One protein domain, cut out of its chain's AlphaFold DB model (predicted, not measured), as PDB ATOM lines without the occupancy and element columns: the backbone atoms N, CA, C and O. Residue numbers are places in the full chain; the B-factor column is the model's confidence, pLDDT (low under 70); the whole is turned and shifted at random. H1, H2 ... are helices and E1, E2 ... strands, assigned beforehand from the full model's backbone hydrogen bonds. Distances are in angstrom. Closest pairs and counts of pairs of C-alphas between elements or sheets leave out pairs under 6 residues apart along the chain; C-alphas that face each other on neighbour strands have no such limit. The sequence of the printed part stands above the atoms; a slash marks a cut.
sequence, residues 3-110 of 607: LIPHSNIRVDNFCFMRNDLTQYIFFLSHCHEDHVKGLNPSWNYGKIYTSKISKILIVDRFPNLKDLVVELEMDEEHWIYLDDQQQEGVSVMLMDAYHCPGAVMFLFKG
ATOM      1  N   LEU A   3      15.901 -28.831  35.516       61.47
ATOM      2  CA  LEU A   3      15.775 -28.546  34.090       61.47
ATOM      3  C   LEU A   3      16.933 -27.599  33.745       61.47
ATOM      4  O   LEU A   3      17.116 -26.612  34.464       61.47
ATOM      5  N   ILE A   4      17.725 -27.892  32.716       61.84
ATOM      6  CA  ILE A   4      18.742 -26.943  32.249       61.84
ATOM      7  C   ILE A   4      17.992 -25.758  31.611       61.84
ATOM      8  O   ILE A   4      17.137 -25.995  30.751       61.84
ATOM      9  N   PRO A   5      18.224 -24.501  32.044       55.62
ATOM     10  CA  PRO A   5      17.488 -23.351  31.528       55.62
ATOM     11  C   PRO A   5      17.550 -23.257  30.001       55.62
ATOM     12  O   PRO A   5      18.591 -23.511  29.403       55.62
ATOM     13  N   HIS A   6      16.434 -22.862  29.382       59.78
ATOM     14  CA  HIS A   6      16.306 -22.727  27.923       59.78
ATOM     15  C   HIS A   6      16.556 -24.035  27.142       59.78
ATOM     16  O   HIS A   6      17.044 -24.003  26.018       59.78
ATOM     17  N   SER A   7      16.203 -25.184  27.731       69.00
ATOM     18  CA  SER A   7      16.310 -26.508  27.105       69.00
ATOM     19  C   SER A   7      15.182 -27.452  27.541       69.00
ATOM     20  O   SER A   7      14.479 -27.191  28.521       69.00
ATOM     21  N   ASN A   8      15.072 -28.596  26.866       76.50
ATOM     22  CA  ASN A   8      14.308 -29.770  27.299       76.50
ATOM     23  C   ASN A   8      15.173 -30.823  28.036       76.50
ATOM     24  O   ASN A   8      14.727 -31.953  28.246       76.50
ATOM     25  N   ILE A   9      16.390 -30.465  28.461       78.44
ATOM     26  CA  ILE A   9      17.315 -31.366  29.157       78.44
ATOM     27  C   ILE A   9      17.023 -31.378  30.661       78.44
ATOM     28  O   ILE A   9      16.968 -30.337  31.324       78.44
ATOM     29  N   ARG A  10      16.880 -32.574  31.233       82.69
ATOM     30  CA  ARG A  10      16.682 -32.808  32.669       82.69
ATOM     31  C   ARG A  10      17.810 -33.665  33.227       82.69
ATOM     32  O   ARG A  10      18.018 -34.777  32.759       82.69
ATOM     33  N   VAL A  11      18.464 -33.187  34.283       79.25
ATOM     34  CA  VAL A  11      19.470 -33.965  35.025       79.25
ATOM     35  C   VAL A  11      18.881 -34.402  36.367       79.25
ATOM     36  O   VAL A  11      18.351 -33.573  37.117       79.25
ATOM     37  N   ASP A  12      18.950 -35.707  36.648       79.19
ATOM     38  CA  ASP A  12      18.520 -36.357  37.897       79.19
ATOM     39  C   ASP A  12      17.069 -36.055  38.320       79.19
ATOM     40  O   ASP A  12      16.765 -35.861  39.499       79.19
ATOM     41  N   ASN A  13      16.150 -35.935  37.357       79.25
ATOM     42  CA  ASN A  13      14.780 -35.485  37.611       79.25
ATOM     43  C   ASN A  13      13.731 -36.405  36.976       79.25
ATOM     44  O   ASN A  13      13.123 -36.075  35.955       79.25
ATOM     45  N   PHE A  14      13.502 -37.549  37.623       85.31
ATOM     46  CA  PHE A  14      12.562 -38.585  37.178       85.31
ATOM     47  C   PHE A  14      11.192 -38.519  37.883       85.31
ATOM     48  O   PHE A  14      10.312 -39.328  37.611       85.31
ATOM     49  N   CYS A  15      10.964 -37.545  38.773       74.56
ATOM     50  CA  CYS A  15       9.674 -37.318  39.448       74.56
ATOM     51  C   CYS A  15       8.640 -36.550  38.593       74.56
ATOM     52  O   CYS A  15       7.688 -35.994  39.143       74.56
ATOM     53  N   PHE A  16       8.841 -36.442  37.278       64.81
ATOM     54  CA  PHE A  16       8.041 -35.567  36.423       64.81
ATOM     55  C   PHE A  16       6.677 -36.174  36.052       64.81
ATOM     56  O   PHE A  16       6.556 -37.368  35.794       64.81
ATOM     57  N   MET A  17       5.653 -35.320  35.995       54.53
ATOM     58  CA  MET A  17       4.322 -35.641  35.475       54.53
ATOM     59  C   MET A  17       4.227 -35.130  34.037       54.53
ATOM     60  O   MET A  17       4.562 -33.976  33.783       54.53
ATOM     61  N   ARG A  18       3.772 -35.989  33.120       52.72
ATOM     62  CA  ARG A  18       3.671 -35.738  31.672       52.72
ATOM     63  C   ARG A  18       3.071 -34.361  31.337       52.72
ATOM     64  O   ARG A  18       2.032 -33.996  31.874       52.72
ATOM     65  N   ASN A  19       3.690 -33.663  30.388       56.19
ATOM     66  CA  ASN A  19       3.041 -32.629  29.582       56.19
ATOM     67  C   ASN A  19       3.181 -33.077  28.123       56.19
ATOM     68  O   ASN A  19       4.299 -33.343  27.688       56.19
ATOM     69  N   ASP A  20       2.070 -33.202  27.401       54.72
ATOM     70  CA  ASP A  20       2.026 -33.790  26.053       54.72
ATOM     71  C   ASP A  20       2.714 -32.939  24.972       54.72
ATOM     72  O   ASP A  20       2.911 -33.405  23.856       54.72
ATOM     73  N   LEU A  21       3.106 -31.705  25.305       57.19
ATOM     74  CA  LEU A  21       3.663 -30.724  24.372       57.19
ATOM     75  C   LEU A  21       5.203 -30.655  24.355       57.19
ATOM     76  O   LEU A  21       5.763 -29.766  23.717       57.19
ATOM     77  N   THR A  22       5.926 -31.501  25.099       63.12
ATOM     78  CA  THR A  22       7.402 -31.442  25.129       63.12
ATOM     79  C   THR A  22       8.031 -32.804  25.401       63.12
ATOM     80  O   THR A  22       7.896 -33.349  26.497       63.12
ATOM     81  N   GLN A  23       8.788 -33.313  24.428       71.69
ATOM     82  CA  GLN A  23       9.697 -34.437  24.630       71.69
ATOM     83  C   GLN A  23      10.904 -33.967  25.450       71.69
ATOM     84  O   GLN A  23      11.521 -32.950  25.131       71.69
ATOM     85  N   TYR A  24      11.224 -34.687  26.525       78.81
ATOM     86  CA  TYR A  24      12.346 -34.367  27.407       78.81
ATOM     87  C   TYR A  24      13.478 -35.369  27.220       78.81
ATOM     88  O   TYR A  24      13.245 -36.562  27.028       78.81
ATOM     89  N   ILE A  25      14.706 -34.881  27.357       85.56
ATOM     90  CA  ILE A  25      15.901 -35.717  27.365       85.56
ATOM     91  C   ILE A  25      16.425 -35.781  28.788       85.56
ATOM     92  O   ILE A  25      16.560 -34.758  29.463       85.56
ATOM     93  N   PHE A  26      16.698 -36.993  29.253       89.56
ATOM     94  CA  PHE A  26      17.085 -37.244  30.629       89.56
ATOM     95  C   PHE A  26      18.554 -37.630  30.698       89.56
ATOM     96  O   PHE A  26      19.033 -38.430  29.901       89.56
ATOM     97  N   PHE A  27      19.246 -37.092  31.693       89.31
ATOM     98  CA  PHE A  27      20.593 -37.489  32.067       89.31
ATOM     99  C   PHE A  27      20.583 -37.953  33.525       89.31
ATOM    100  O   PHE A  27      19.955 -37.316  34.378       89.31
ATOM    101  N   LEU A  28      21.265 -39.063  33.808       89.94
ATOM    102  CA  LEU A  28      21.487 -39.563  35.165       89.94
ATOM    103  C   LEU A  28      22.968 -39.416  35.508       89.94
ATOM    104  O   LEU A  28      23.800 -40.073  34.884       89.94
ATOM    105  N   SER A  29      23.295 -38.590  36.501       79.44
ATOM    106  CA  SER A  29      24.681 -38.389  36.939       79.44
ATOM    107  C   SER A  29      25.231 -39.604  37.685       79.44
ATOM    108  O   SER A  29      26.377 -39.973  37.455       79.44
ATOM    109  N   HIS A  30      24.434 -40.229  38.563       84.06
ATOM    110  CA  HIS A  30      24.811 -41.420  39.335       84.06
ATOM    111  C   HIS A  30      23.608 -42.105  40.009       84.06
ATOM    112  O   HIS A  30      22.542 -41.515  40.193       84.06
ATOM    113  N   CYS A  31      23.782 -43.355  40.446       85.56
ATOM    114  CA  CYS A  31      22.699 -44.209  40.955       85.56
ATOM    115  C   CYS A  31      22.341 -44.059  42.455       85.56
ATOM    116  O   CYS A  31      21.862 -45.020  43.065       85.56
ATOM    117  N   HIS A  32      22.531 -42.889  43.080       79.00
ATOM    118  CA  HIS A  32      22.029 -42.659  44.449       79.00
ATOM    119  C   HIS A  32      20.501 -42.493  44.489       79.00
ATOM    120  O   HIS A  32      19.865 -42.094  43.515       79.00
ATOM    121  N   GLU A  33      19.892 -42.850  45.626       77.25
ATOM    122  CA  GLU A  33      18.438 -43.049  45.751       77.25
ATOM    123  C   GLU A  33      17.605 -41.795  45.462       77.25
ATOM    124  O   GLU A  33      16.515 -41.905  44.899       77.25
ATOM    125  N   ASP A  34      18.089 -40.613  45.840       69.12
ATOM    126  CA  ASP A  34      17.420 -39.359  45.522       69.12
ATOM    127  C   ASP A  34      17.605 -38.948  44.059       69.12
ATOM    128  O   ASP A  34      16.635 -38.476  43.470       69.12
ATOM    129  N   HIS A  35      18.759 -39.216  43.444       76.62
ATOM    130  CA  HIS A  35      19.016 -38.931  42.026       76.62
ATOM    131  C   HIS A  35      18.177 -39.808  41.078       76.62
ATOM    132  O   HIS A  35      17.642 -39.305  40.094       76.62
ATOM    133  N   VAL A  36      17.945 -41.084  41.413       86.12
ATOM    134  CA  VAL A  36      17.065 -41.994  40.638       86.12
ATOM    135  C   VAL A  36      15.580 -41.903  41.026       86.12
ATOM    136  O   VAL A  36      14.756 -42.700  40.569       86.12
ATOM    137  N   LYS A  37      15.197 -40.975  41.910       83.69
ATOM    138  CA  LYS A  37      13.842 -40.932  42.473       83.69
ATOM    139  C   LYS A  37      12.794 -40.622  41.397       83.69
ATOM    140  O   LYS A  37      12.835 -39.584  40.748       83.69
ATOM    141  N   GLY A  38      11.803 -41.508  41.275       86.06
ATOM    142  CA  GLY A  38      10.720 -41.430  40.283       86.06
ATOM    143  C   GLY A  38      10.931 -42.337  39.065       86.06
ATOM    144  O   GLY A  38       9.954 -42.754  38.438       86.06
ATOM    145  N   LEU A  39      12.178 -42.746  38.802       89.19
ATOM    146  CA  LEU A  39      12.476 -43.758  37.798       89.19
ATOM    147  C   LEU A  39      11.858 -45.099  38.218       89.19
ATOM    148  O   LEU A  39      11.893 -45.491  39.387       89.19
ATOM    149  N   ASN A  40      11.233 -45.775  37.261       89.62
ATOM    150  CA  ASN A  40      10.433 -46.969  37.493       89.62
ATOM    151  C   ASN A  40      10.421 -47.851  36.229       89.62
ATOM    152  O   ASN A  40      10.722 -47.341  35.152       89.62
ATOM    153  N   PRO A  41      10.038 -49.139  36.320       88.06
ATOM    154  CA  PRO A  41      10.052 -50.042  35.168       88.06
ATOM    155  C   PRO A  41       9.225 -49.546  33.977       88.06
ATOM    156  O   PRO A  41       9.593 -49.792  32.842       88.06
ATOM    157  N   SER A  42       8.113 -48.845  34.192       88.44
ATOM    158  CA  SER A  42       7.238 -48.372  33.110       88.44
ATOM    159  C   SER A  42       7.666 -47.014  32.537       88.44
ATOM    160  O   SER A  42       6.832 -46.292  31.995       88.44
ATOM    161  N   TRP A  43       8.941 -46.643  32.677       90.25
ATOM    162  CA  TRP A  43       9.478 -45.398  32.137       90.25
ATOM    163  C   TRP A  43       9.348 -45.354  30.612       90.25
ATOM    164  O   TRP A  43       9.873 -46.211  29.909       90.25
ATOM    165  N   ASN A  44       8.659 -44.333  30.107       86.06
ATOM    166  CA  ASN A  44       8.434 -44.103  28.679       86.06
ATOM    167  C   ASN A  44       8.511 -42.609  28.307       86.06
ATOM    168  O   ASN A  44       7.973 -42.197  27.284       86.06
ATOM    169  N   TYR A  45       9.149 -41.788  29.148       81.56
ATOM    170  CA  TYR A  45       9.184 -40.328  28.985       81.56
ATOM    171  C   TYR A  45      10.309 -39.819  28.074       81.56
ATOM    172  O   TYR A  45      10.310 -38.640  27.728       81.56
ATOM    173  N   GLY A  46      11.264 -40.679  27.714       83.69
ATOM    174  CA  GLY A  46      12.422 -40.347  26.882       83.69
ATOM    175  C   GLY A  46      13.642 -41.207  27.219       83.69
ATOM    176  O   GLY A  46      13.644 -41.927  28.226       83.69
ATOM    177  N   LYS A  47      14.680 -41.114  26.380       89.88
ATOM    178  CA  LYS A  47      15.990 -41.743  26.616       89.88
ATOM    179  C   LYS A  47      16.663 -41.162  27.865       89.88
ATOM    180  O   LYS A  47      16.509 -39.975  28.164       89.88
ATOM    181  N   ILE A  48      17.416 -42.007  28.566       93.50
ATOM    182  CA  ILE A  48      18.219 -41.666  29.742       93.50
ATOM    183  C   ILE A  48      19.690 -41.869  29.382       93.50
ATOM    184  O   ILE A  48      20.138 -43.003  29.251       93.50
ATOM    185  N   TYR A  49      20.437 -40.781  29.235       94.38
ATOM    186  CA  TYR A  49      21.873 -40.794  28.975       94.38
ATOM    187  C   TYR A  49      22.653 -40.815  30.296       94.38
ATOM    188  O   TYR A  49      22.333 -40.083  31.237       94.38
ATOM    189  N   THR A  50      23.653 -41.681  30.416       93.75
ATOM    190  CA  THR A  50      24.402 -41.860  31.668       93.75
ATOM    191  C   THR A  50      25.751 -42.534  31.417       93.75
ATOM    192  O   THR A  50      26.062 -42.902  30.288       93.75
ATOM    193  N   SER A  51      26.568 -42.699  32.456       90.00
ATOM    194  CA  SER A  51      27.793 -43.495  32.353       90.00
ATOM    195  C   SER A  51      27.470 -44.983  32.229       90.00
ATOM    196  O   SER A  51      26.451 -45.464  32.730       90.00
ATOM    197  N   LYS A  52      28.380 -45.751  31.635       91.56
ATOM    198  CA  LYS A  52      28.259 -47.209  31.504       91.56
ATOM    199  C   LYS A  52      27.980 -47.942  32.827       91.56
ATOM    200  O   LYS A  52      27.071 -48.766  32.889       91.56
ATOM    201  N   ILE A  53      28.695 -47.615  33.908       86.00
ATOM    202  CA  ILE A  53      28.458 -48.227  35.233       86.00
ATOM    203  C   ILE A  53      27.037 -47.904  35.724       86.00
ATOM    204  O   ILE A  53      26.315 -48.796  36.171       86.00
ATOM    205  N   SER A  54      26.592 -46.653  35.573       89.69
ATOM    206  CA  SER A  54      25.226 -46.263  35.932       89.69
ATOM    207  C   SER A  54      24.175 -46.957  35.051       89.69
ATOM    208  O   SER A  54      23.150 -47.396  35.570       89.69
ATOM    209  N   LYS A  55      24.431 -47.166  33.749       94.88
ATOM    210  CA  LYS A  55      23.567 -47.978  32.873       94.88
ATOM    211  C   LYS A  55      23.439 -49.408  33.390       94.88
ATOM    212  O   LYS A  55      22.315 -49.882  33.539       94.88
ATOM    213  N   ILE A  56      24.549 -50.073  33.716       92.31
ATOM    214  CA  ILE A  56      24.549 -51.443  34.256       92.31
ATOM    215  C   ILE A  56      23.697 -51.518  35.534       92.31
ATOM    216  O   ILE A  56      22.797 -52.353  35.622       92.31
ATOM    217  N   LEU A  57      23.896 -50.597  36.484       89.19
ATOM    218  CA  LEU A  57      23.137 -50.546  37.742       89.19
ATOM    219  C   LEU A  57      21.635 -50.263  37.542       89.19
ATOM    220  O   LEU A  57      20.797 -50.803  38.271       89.19
ATOM    221  N   ILE A  58      21.264 -49.427  36.566       93.56
ATOM    222  CA  ILE A  58      19.855 -49.165  36.239       93.56
ATOM    223  C   ILE A  58      19.211 -50.352  35.520       93.56
ATOM    224  O   ILE A  58      18.066 -50.675  35.829       93.56
ATOM    225  N   VAL A  59      19.918 -51.021  34.606       93.06
ATOM    226  CA  VAL A  59      19.393 -52.174  33.858       93.06
ATOM    227  C   VAL A  59      19.293 -53.420  34.743       93.06
ATOM    228  O   VAL A  59      18.299 -54.129  34.651       93.06
ATOM    229  N   ASP A  60      20.218 -53.650  35.676       89.44
ATOM    230  CA  ASP A  60      20.062 -54.668  36.732       89.44
ATOM    231  C   ASP A  60      18.771 -54.442  37.544       89.44
ATOM    232  O   ASP A  60      17.957 -55.350  37.738       89.44
ATOM    233  N   ARG A  61      18.532 -53.193  37.962       89.06
ATOM    234  CA  ARG A  61      17.354 -52.824  38.758       89.06
ATOM    235  C   ARG A  61      16.048 -52.836  37.956       89.06
ATOM    236  O   ARG A  61      14.994 -53.174  38.506       89.06
ATOM    237  N   PHE A  62      16.101 -52.436  36.688       92.75
ATOM    238  CA  PHE A  62      14.966 -52.272  35.780       92.75
ATOM    239  C   PHE A  62      15.302 -52.832  34.376       92.75
ATOM    240  O   PHE A  62      15.505 -52.059  33.436       92.75
ATOM    241  N   PRO A  63      15.324 -54.170  34.186       91.69
ATOM    242  CA  PRO A  63      15.821 -54.796  32.949       91.69
ATOM    243  C   PRO A  63      15.100 -54.376  31.671       91.69
ATOM    244  O   PRO A  63      15.682 -54.370  30.590       91.69
ATOM    245  N   ASN A  64      13.834 -53.983  31.785       93.00
ATOM    246  CA  ASN A  64      13.019 -53.537  30.663       93.00
ATOM    247  C   ASN A  64      13.268 -52.071  30.251       93.00
ATOM    248  O   ASN A  64      12.571 -51.572  29.374       93.00
ATOM    249  N   LEU A  65      14.239 -51.387  30.870       93.50
ATOM    250  CA  LEU A  65      14.733 -50.074  30.440       93.50
ATOM    251  C   LEU A  65      16.021 -50.160  29.607       93.50
ATOM    252  O   LEU A  65      16.551 -49.118  29.231       93.50
ATOM    253  N   LYS A  66      16.528 -51.368  29.307       92.44
ATOM    254  CA  LYS A  66      17.804 -51.592  28.598       92.44
ATOM    255  C   LYS A  66      17.972 -50.729  27.343       92.44
ATOM    256  O   LYS A  66      19.035 -50.149  27.157       92.44
ATOM    257  N   ASP A  67      16.919 -50.613  26.538       92.00
ATOM    258  CA  ASP A  67      16.952 -49.904  25.251       92.00
ATOM    259  C   ASP A  67      16.652 -48.395  25.386       92.00
ATOM    260  O   ASP A  67      16.824 -47.624  24.443       92.00
ATOM    261  N   LEU A  68      16.217 -47.957  26.574       91.94
ATOM    262  CA  LEU A  68      15.976 -46.552  26.916       91.94
ATOM    263  C   LEU A  68      17.152 -45.911  27.662       91.94
ATOM    264  O   LEU A  68      17.253 -44.685  27.672       91.94
ATOM    265  N   VAL A  69      18.025 -46.708  28.286       94.12
ATOM    266  CA  VAL A  69      19.217 -46.222  28.989       94.12
ATOM    267  C   VAL A  69      20.432 -46.331  28.073       94.12
ATOM    268  O   VAL A  69      20.939 -47.417  27.793       94.12
ATOM    269  N   VAL A  70      20.901 -45.180  27.606       94.81
ATOM    270  CA  VAL A  70      22.041 -45.045  26.700       94.81
ATOM    271  C   VAL A  70      23.283 -44.735  27.530       94.81
ATOM    272  O   VAL A  70      23.262 -43.840  28.377       94.81
ATOM    273  N   GLU A  71      24.358 -45.484  27.303       94.81
ATOM    274  CA  GLU A  71      25.666 -45.145  27.864       94.81
ATOM    275  C   GLU A  71      26.383 -44.174  26.936       94.81
ATOM    276  O   GLU A  71      26.239 -44.265  25.717       94.81
ATOM    277  N   LEU A  72      27.128 -43.249  27.527       93.06
ATOM    278  CA  LEU A  72      28.054 -42.366  26.833       93.06
ATOM    279  C   LEU A  72      29.463 -42.648  27.366       93.06
ATOM    280  O   LEU A  72      29.628 -42.919  28.562       93.06
ATOM    281  N   GLU A  73      30.455 -42.614  26.480       92.38
ATOM    282  CA  GLU A  73      31.859 -42.828  26.841       92.38
ATOM    283  C   GLU A  73      32.433 -41.624  27.601       92.38
ATOM    284  O   GLU A  73      31.988 -40.482  27.442       92.38
ATOM    285  N   MET A  74      33.412 -41.899  28.462       83.31
ATOM    286  CA  MET A  74      34.073 -40.890  29.293       83.31
ATOM    287  C   MET A  74      35.041 -40.038  28.470       83.31
ATOM    288  O   MET A  74      35.710 -40.546  27.576       83.31
ATOM    289  N   ASP A  75      35.127 -38.753  28.809       78.25
ATOM    290  CA  ASP A  75      36.074 -37.759  28.284       78.25
ATOM    291  C   ASP A  75      36.009 -37.514  26.756       78.25
ATOM    292  O   ASP A  75      36.843 -36.808  26.188       78.25
ATOM    293  N   GLU A  76      34.956 -38.010  26.101       83.62
ATOM    294  CA  GLU A  76      34.636 -37.807  24.681       83.62
ATOM    295  C   GLU A  76      33.434 -36.857  24.496       83.62
ATOM    296  O   GLU A  76      32.583 -36.728  25.379       83.62
ATOM    297  N   GLU A  77      33.347 -36.173  23.348       83.81
ATOM    298  CA  GLU A  77      32.179 -35.347  22.995       83.81
ATOM    299  C   GLU A  77      31.105 -36.157  22.262       83.81
ATOM    300  O   GLU A  77      31.318 -36.642  21.152       83.81
ATOM    301  N   HIS A  78      29.907 -36.210  22.844       89.12
ATOM    302  CA  HIS A  78      28.742 -36.900  22.291       89.12
ATOM    303  C   HIS A  78      27.713 -35.891  21.789       89.12
ATOM    304  O   HIS A  78      27.204 -35.084  22.568       89.12
ATOM    305  N   TRP A  79      27.365 -35.935  20.501       89.75
ATOM    306  CA  TRP A  79      26.319 -35.070  19.952       89.75
ATOM    307  C   TRP A  79      24.924 -35.650  20.213       89.75
ATOM    308  O   TRP A  79      24.574 -36.714  19.703       89.75
ATOM    309  N   ILE A  80      24.114 -34.939  20.997       89.00
ATOM    310  CA  ILE A  80      22.758 -35.346  21.375       89.00
ATOM    311  C   ILE A  80      21.747 -34.378  20.754       89.00
ATOM    312  O   ILE A  80      21.677 -33.211  21.138       89.00
ATOM    313  N   TYR A  81      20.939 -34.871  19.816       85.50
ATOM    314  CA  TYR A  81      19.822 -34.114  19.244       85.50
ATOM    315  C   TYR A  81      18.732 -33.852  20.287       85.50
ATOM    316  O   TYR A  81      18.391 -34.744  21.067       85.50
ATOM    317  N   LEU A  82      18.200 -32.628  20.296       76.50
ATOM    318  CA  LEU A  82      17.186 -32.161  21.243       76.50
ATOM    319  C   LEU A  82      15.747 -32.331  20.735       76.50
ATOM    320  O   LEU A  82      14.815 -32.285  21.539       76.50
ATOM    321  N   ASP A  83      15.569 -32.579  19.439       75.12
ATOM    322  CA  ASP A  83      14.282 -32.781  18.774       75.12
ATOM    323  C   ASP A  83      14.314 -33.972  17.796       75.12
ATOM    324  O   ASP A  83      15.379 -34.414  17.357       75.12
ATOM    325  N   ASP A  84      13.136 -34.497  17.446       72.31
ATOM    326  CA  ASP A  84      12.995 -35.653  16.546       72.31
ATOM    327  C   ASP A  84      13.328 -35.333  15.075       72.31
ATOM    328  O   ASP A  84      13.548 -36.248  14.284       72.31
ATOM    329  N   GLN A  85      13.375 -34.048  14.698       73.50
ATOM    330  CA  GLN A  85      13.759 -33.591  13.357       73.50
ATOM    331  C   GLN A  85      15.278 -33.382  13.223       73.50
ATOM    332  O   GLN A  85      15.750 -33.053  12.135       73.50
ATOM    333  N   GLN A  86      16.034 -33.593  14.308       78.56
ATOM    334  CA  GLN A  86      17.486 -33.442  14.399       78.56
ATOM    335  C   GLN A  86      17.996 -32.031  14.037       78.56
ATOM    336  O   GLN A  86      19.137 -31.875  13.598       78.56
ATOM    337  N   GLN A  87      17.173 -30.992  14.231       71.88
ATOM    338  CA  GLN A  87      17.523 -29.613  13.859       71.88
ATOM    339  C   GLN A  87      18.342 -28.885  14.931       71.88
ATOM    340  O   GLN A  87      19.210 -28.073  14.604       71.88
ATOM    341  N   GLU A  88      18.098 -29.172  16.209       75.88
ATOM    342  CA  GLU A  88      18.866 -28.658  17.335       75.88
ATOM    343  C   GLU A  88      19.531 -29.801  18.115       75.88
ATOM    344  O   GLU A  88      19.019 -30.915  18.226       75.88
ATOM    345  N   GLY A  89      20.715 -29.531  18.662       78.25
ATOM    346  CA  GLY A  89      21.510 -30.504  19.399       78.25
ATOM    347  C   GLY A  89      22.466 -29.842  20.381       78.25
ATOM    348  O   GLY A  89      22.654 -28.621  20.382       78.25
ATOM    349  N   VAL A  90      23.056 -30.664  21.240       81.38
ATOM    350  CA  VAL A  90      24.035 -30.269  22.251       81.38
ATOM    351  C   VAL A  90      25.196 -31.262  22.227       81.38
ATOM    352  O   VAL A  90      24.972 -32.469  22.157       81.38
ATOM    353  N   SER A  91      26.433 -30.769  22.298       81.38
ATOM    354  CA  SER A  91      27.584 -31.633  22.587       81.38
ATOM    355  C   SER A  91      27.636 -31.873  24.096       81.38
ATOM    356  O   SER A  91      27.496 -30.933  24.884       81.38
ATOM    357  N   VAL A  92      27.789 -33.127  24.513       84.31
ATOM    358  CA  VAL A  92      27.867 -33.528  25.919       84.31
ATOM    359  C   VAL A  92      29.123 -34.348  26.133       84.31
ATOM    360  O   VAL A  92      29.293 -35.382  25.498       84.31
ATOM    361  N   MET A  93      29.965 -33.922  27.066       79.75
ATOM    362  CA  MET A  93      31.103 -34.710  27.539       79.75
ATOM    363  C   MET A  93      30.863 -35.159  28.979       79.75
ATOM    364  O   MET A  93      30.408 -34.366  29.811       79.75
ATOM    365  N   LEU A  94      31.146 -36.431  29.264       79.19
ATOM    366  CA  LEU A  94      31.099 -37.006  30.608       79.19
ATOM    367  C   LEU A  94      32.501 -36.954  31.211       79.19
ATOM    368  O   LEU A  94      33.422 -37.500  30.626       79.19
ATOM    369  N   MET A  95      32.649 -36.347  32.382       72.69
ATOM    370  CA  MET A  95      33.905 -36.318  33.148       72.69
ATOM    371  C   MET A  95      33.674 -36.995  34.503       72.69
ATOM    372  O   MET A  95      32.557 -36.920  35.024       72.69
ATOM    373  N   ASP A  96      34.680 -37.639  35.104       67.88
ATOM    374  CA  ASP A  96      34.505 -38.282  36.419       67.88
ATOM    375  C   ASP A  96      34.127 -37.241  37.492       67.88
ATOM    376  O   ASP A  96      34.829 -36.254  37.706       67.88
ATOM    377  N   ALA A  97      33.007 -37.458  38.190       67.06
ATOM    378  CA  ALA A  97      32.597 -36.626  39.324       67.06
ATOM    379  C   ALA A  97      33.369 -36.943  40.614       67.06
ATOM    380  O   ALA A  97      33.117 -36.331  41.655       67.06
ATOM    381  N   TYR A  98      34.230 -37.962  40.585       64.88
ATOM    382  CA  TYR A  98      34.950 -38.538  41.715       64.88
ATOM    383  C   TYR A  98      34.031 -38.930  42.887       64.88
ATOM    384  O   TYR A  98      34.510 -39.117  44.003       64.88
ATOM    385  N   HIS A  99      32.720 -39.081  42.682       66.62
ATOM    386  CA  HIS A  99      31.738 -39.169  43.768       66.62
ATOM    387  C   HIS A  99      31.509 -40.613  44.257       66.62
ATOM    388  O   HIS A  99      31.812 -40.951  45.405       66.62
ATOM    389  N   CYS A 100      31.019 -41.484  43.377       69.50
ATOM    390  CA  CYS A 100      30.856 -42.927  43.579       69.50
ATOM    391  C   CYS A 100      31.040 -43.648  42.225       69.50
ATOM    392  O   CYS A 100      31.114 -42.960  41.203       69.50
ATOM    393  N   PRO A 101      31.150 -44.991  42.171       76.69
ATOM    394  CA  PRO A 101      31.325 -45.704  40.906       76.69
ATOM    395  C   PRO A 101      30.248 -45.334  39.876       76.69
ATOM    396  O   PRO A 101      29.050 -45.400  40.156       76.69
ATOM    397  N   GLY A 102      30.684 -44.911  38.688       78.25
ATOM    398  CA  GLY A 102      29.795 -44.453  37.620       78.25
ATOM    399  C   GLY A 102      29.242 -43.036  37.772       78.25
ATOM    400  O   GLY A 102      28.363 -42.671  36.989       78.25
ATOM    401  N   ALA A 103      29.707 -42.243  38.739       74.00
ATOM    402  CA  ALA A 103      29.257 -40.868  38.898       74.00
ATOM    403  C   ALA A 103      29.962 -39.905  37.944       74.00
ATOM    404  O   ALA A 103      31.187 -39.831  37.929       74.00
ATOM    405  N   VAL A 104      29.184 -39.124  37.194       73.06
ATOM    406  CA  VAL A 104      29.713 -38.233  36.154       73.06
ATOM    407  C   VAL A 104      29.212 -36.801  36.261       73.06
ATOM    408  O   VAL A 104      28.091 -36.519  36.691       73.06
ATOM    409  N   MET A 105      30.076 -35.890  35.830       71.56
ATOM    410  CA  MET A 105      29.777 -34.497  35.537       71.56
ATOM    411  C   MET A 105      29.487 -34.386  34.043       71.56
ATOM    412  O   MET A 105      30.194 -34.981  33.235       71.56
ATOM    413  N   PHE A 106      28.480 -33.601  33.673       73.00
ATOM    414  CA  PHE A 106      28.135 -33.366  32.274       73.00
ATOM    415  C   PHE A 106      28.561 -31.959  31.851       73.00
ATOM    416  O   PHE A 106      28.056 -30.967  32.384       73.00
ATOM    417  N   LEU A 107      29.454 -31.867  30.869       72.06
ATOM    418  CA  LEU A 107      29.777 -30.619  30.184       72.06
ATOM    419  C   LEU A 107      28.884 -30.483  28.946       72.06
ATOM    420  O   LEU A 107      29.152 -31.096  27.918       72.06
ATOM    421  N   PHE A 108      27.829 -29.673  29.053       71.44
ATOM    422  CA  PHE A 108      26.919 -29.362  27.947       71.44
ATOM    423  C   PHE A 108      27.427 -28.158  27.137       71.44
ATOM    424  O   PHE A 108      27.357 -27.015  27.591       71.44
ATOM    425  N   LYS A 109      27.895 -28.395  25.911       66.31
ATOM    426  CA  LYS A 109      28.284 -27.365  24.941       66.31
ATOM    427  C   LYS A 109      27.124 -27.097  23.978       66.31
ATOM    428  O   LYS A 109      26.820 -27.893  23.093       66.31
ATOM    429  N   GLY A 110      26.471 -25.952  24.162       63.19
ATOM    430  CA  GLY A 110      25.344 -25.479  23.356       63.19
ATOM    431  C   GLY A 110      24.906 -24.075  23.787       63.19
ATOM    432  O   GLY A 110      25.594 -23.425  24.574       63.19
TER     433      GLY A 110
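Overview. This is residues 3 to 110 of the 607 residues of the protein "5 exonuclease apollo" of Stylonychia lemnae (UniProt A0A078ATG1). A strongly twisted parallel sheet, E1 E2 E3 E4, has the single helix H1 over one face, and a second, antiparallel sheet, E5 E6 E7, stands partly face to face with it as a sandwich. Two long loops without a named element link E1 to E2 and E2 to E3, and their residues 16 to 22 and 40 to 45 lie on the side away from the second sheet. The printed part has 108 residues, with one named helix and seven named strands in the order E1 E2 E3 H1 E4 E5 E6 E7; under half of the residues are in named elements, and the class is mixed. The whole is compact, with a radius of gyration of the C-alphas of 13.1 A, and rounded, spanning 34 by 31 by 23 A.

Arrangement. In the sheet of four strands, E1 (residues 9 to 11), E2 (residues 25 to 28), E3 (residues 48 to 51) and E4 (residues 69 to 72) are parallel in that order, with E1 and E4 as edge strands. N 10 and O 25 are 2.8 A apart between E1 and E2, N 49 and O 26 2.8 A between E2 and E3, and N 70 and O 48 2.8 A between E3 and E4, within hydrogen-bond range. H1 (residues 52 to 61) is on this sheet at a height of 9.2 A, in two layers, a helix on one face of a sheet. It lies over E3 and E4 and runs along the strands, at 3 degrees to E3 on the local plane; the closest C-alphas of H1 and E4 are those of Lys 52 and Glu 71, 4.9 A apart. Every O i to N i+4 pair in H1 is within hydrogen-bond range. E3, H1 and E4 form a strand-helix-strand unit, two parallel neighbour strands with a helix between, whose crossover is right-handed. E5 (residues 77 to 81), E6 (residues 89 to 96) and E7 (residues 104 to 109) form a meander, each strand the antiparallel neighbour of the one before, and both successive pairs are hairpins. N 78 and O 92 are 2.8 A apart between E5 and E6, and N 105 and O 95 2.8 A between E6 and E7. In the sandwich, two sheets face to face, the best planes of the facing parts are 14 degrees apart; the closest C-alphas of E3 and E7 are those of Ser 51 and Val 104, at 6.8 A.

Along the chain. E1 begins at C-alpha 9 (17.315, -31.366, 29.157) and is 6.8 A long; E2, E3 and E4 measure 10.3, 10.1 and 9.9 A. H1, 14.3 A long, begins at C-alpha 52 (28.259, -47.209, 31.504). E5 measures 13.0 A, E6 22.8 A and E7 15.7 A, ending at C-alpha 109 (28.284, -27.365, 24.941).

Size, cuts and confidence. The two C-alphas farthest apart, of Asp 20 and Tyr 98, are 36.8 A apart. The printed part has no cut; the links E1 to E2 and E2 to E3 are long. Mean pLDDT of the printed part is 80.2, with residues 3 to 7, 16 to 22, 34, 96 to 100 and 109 to 110 under 70.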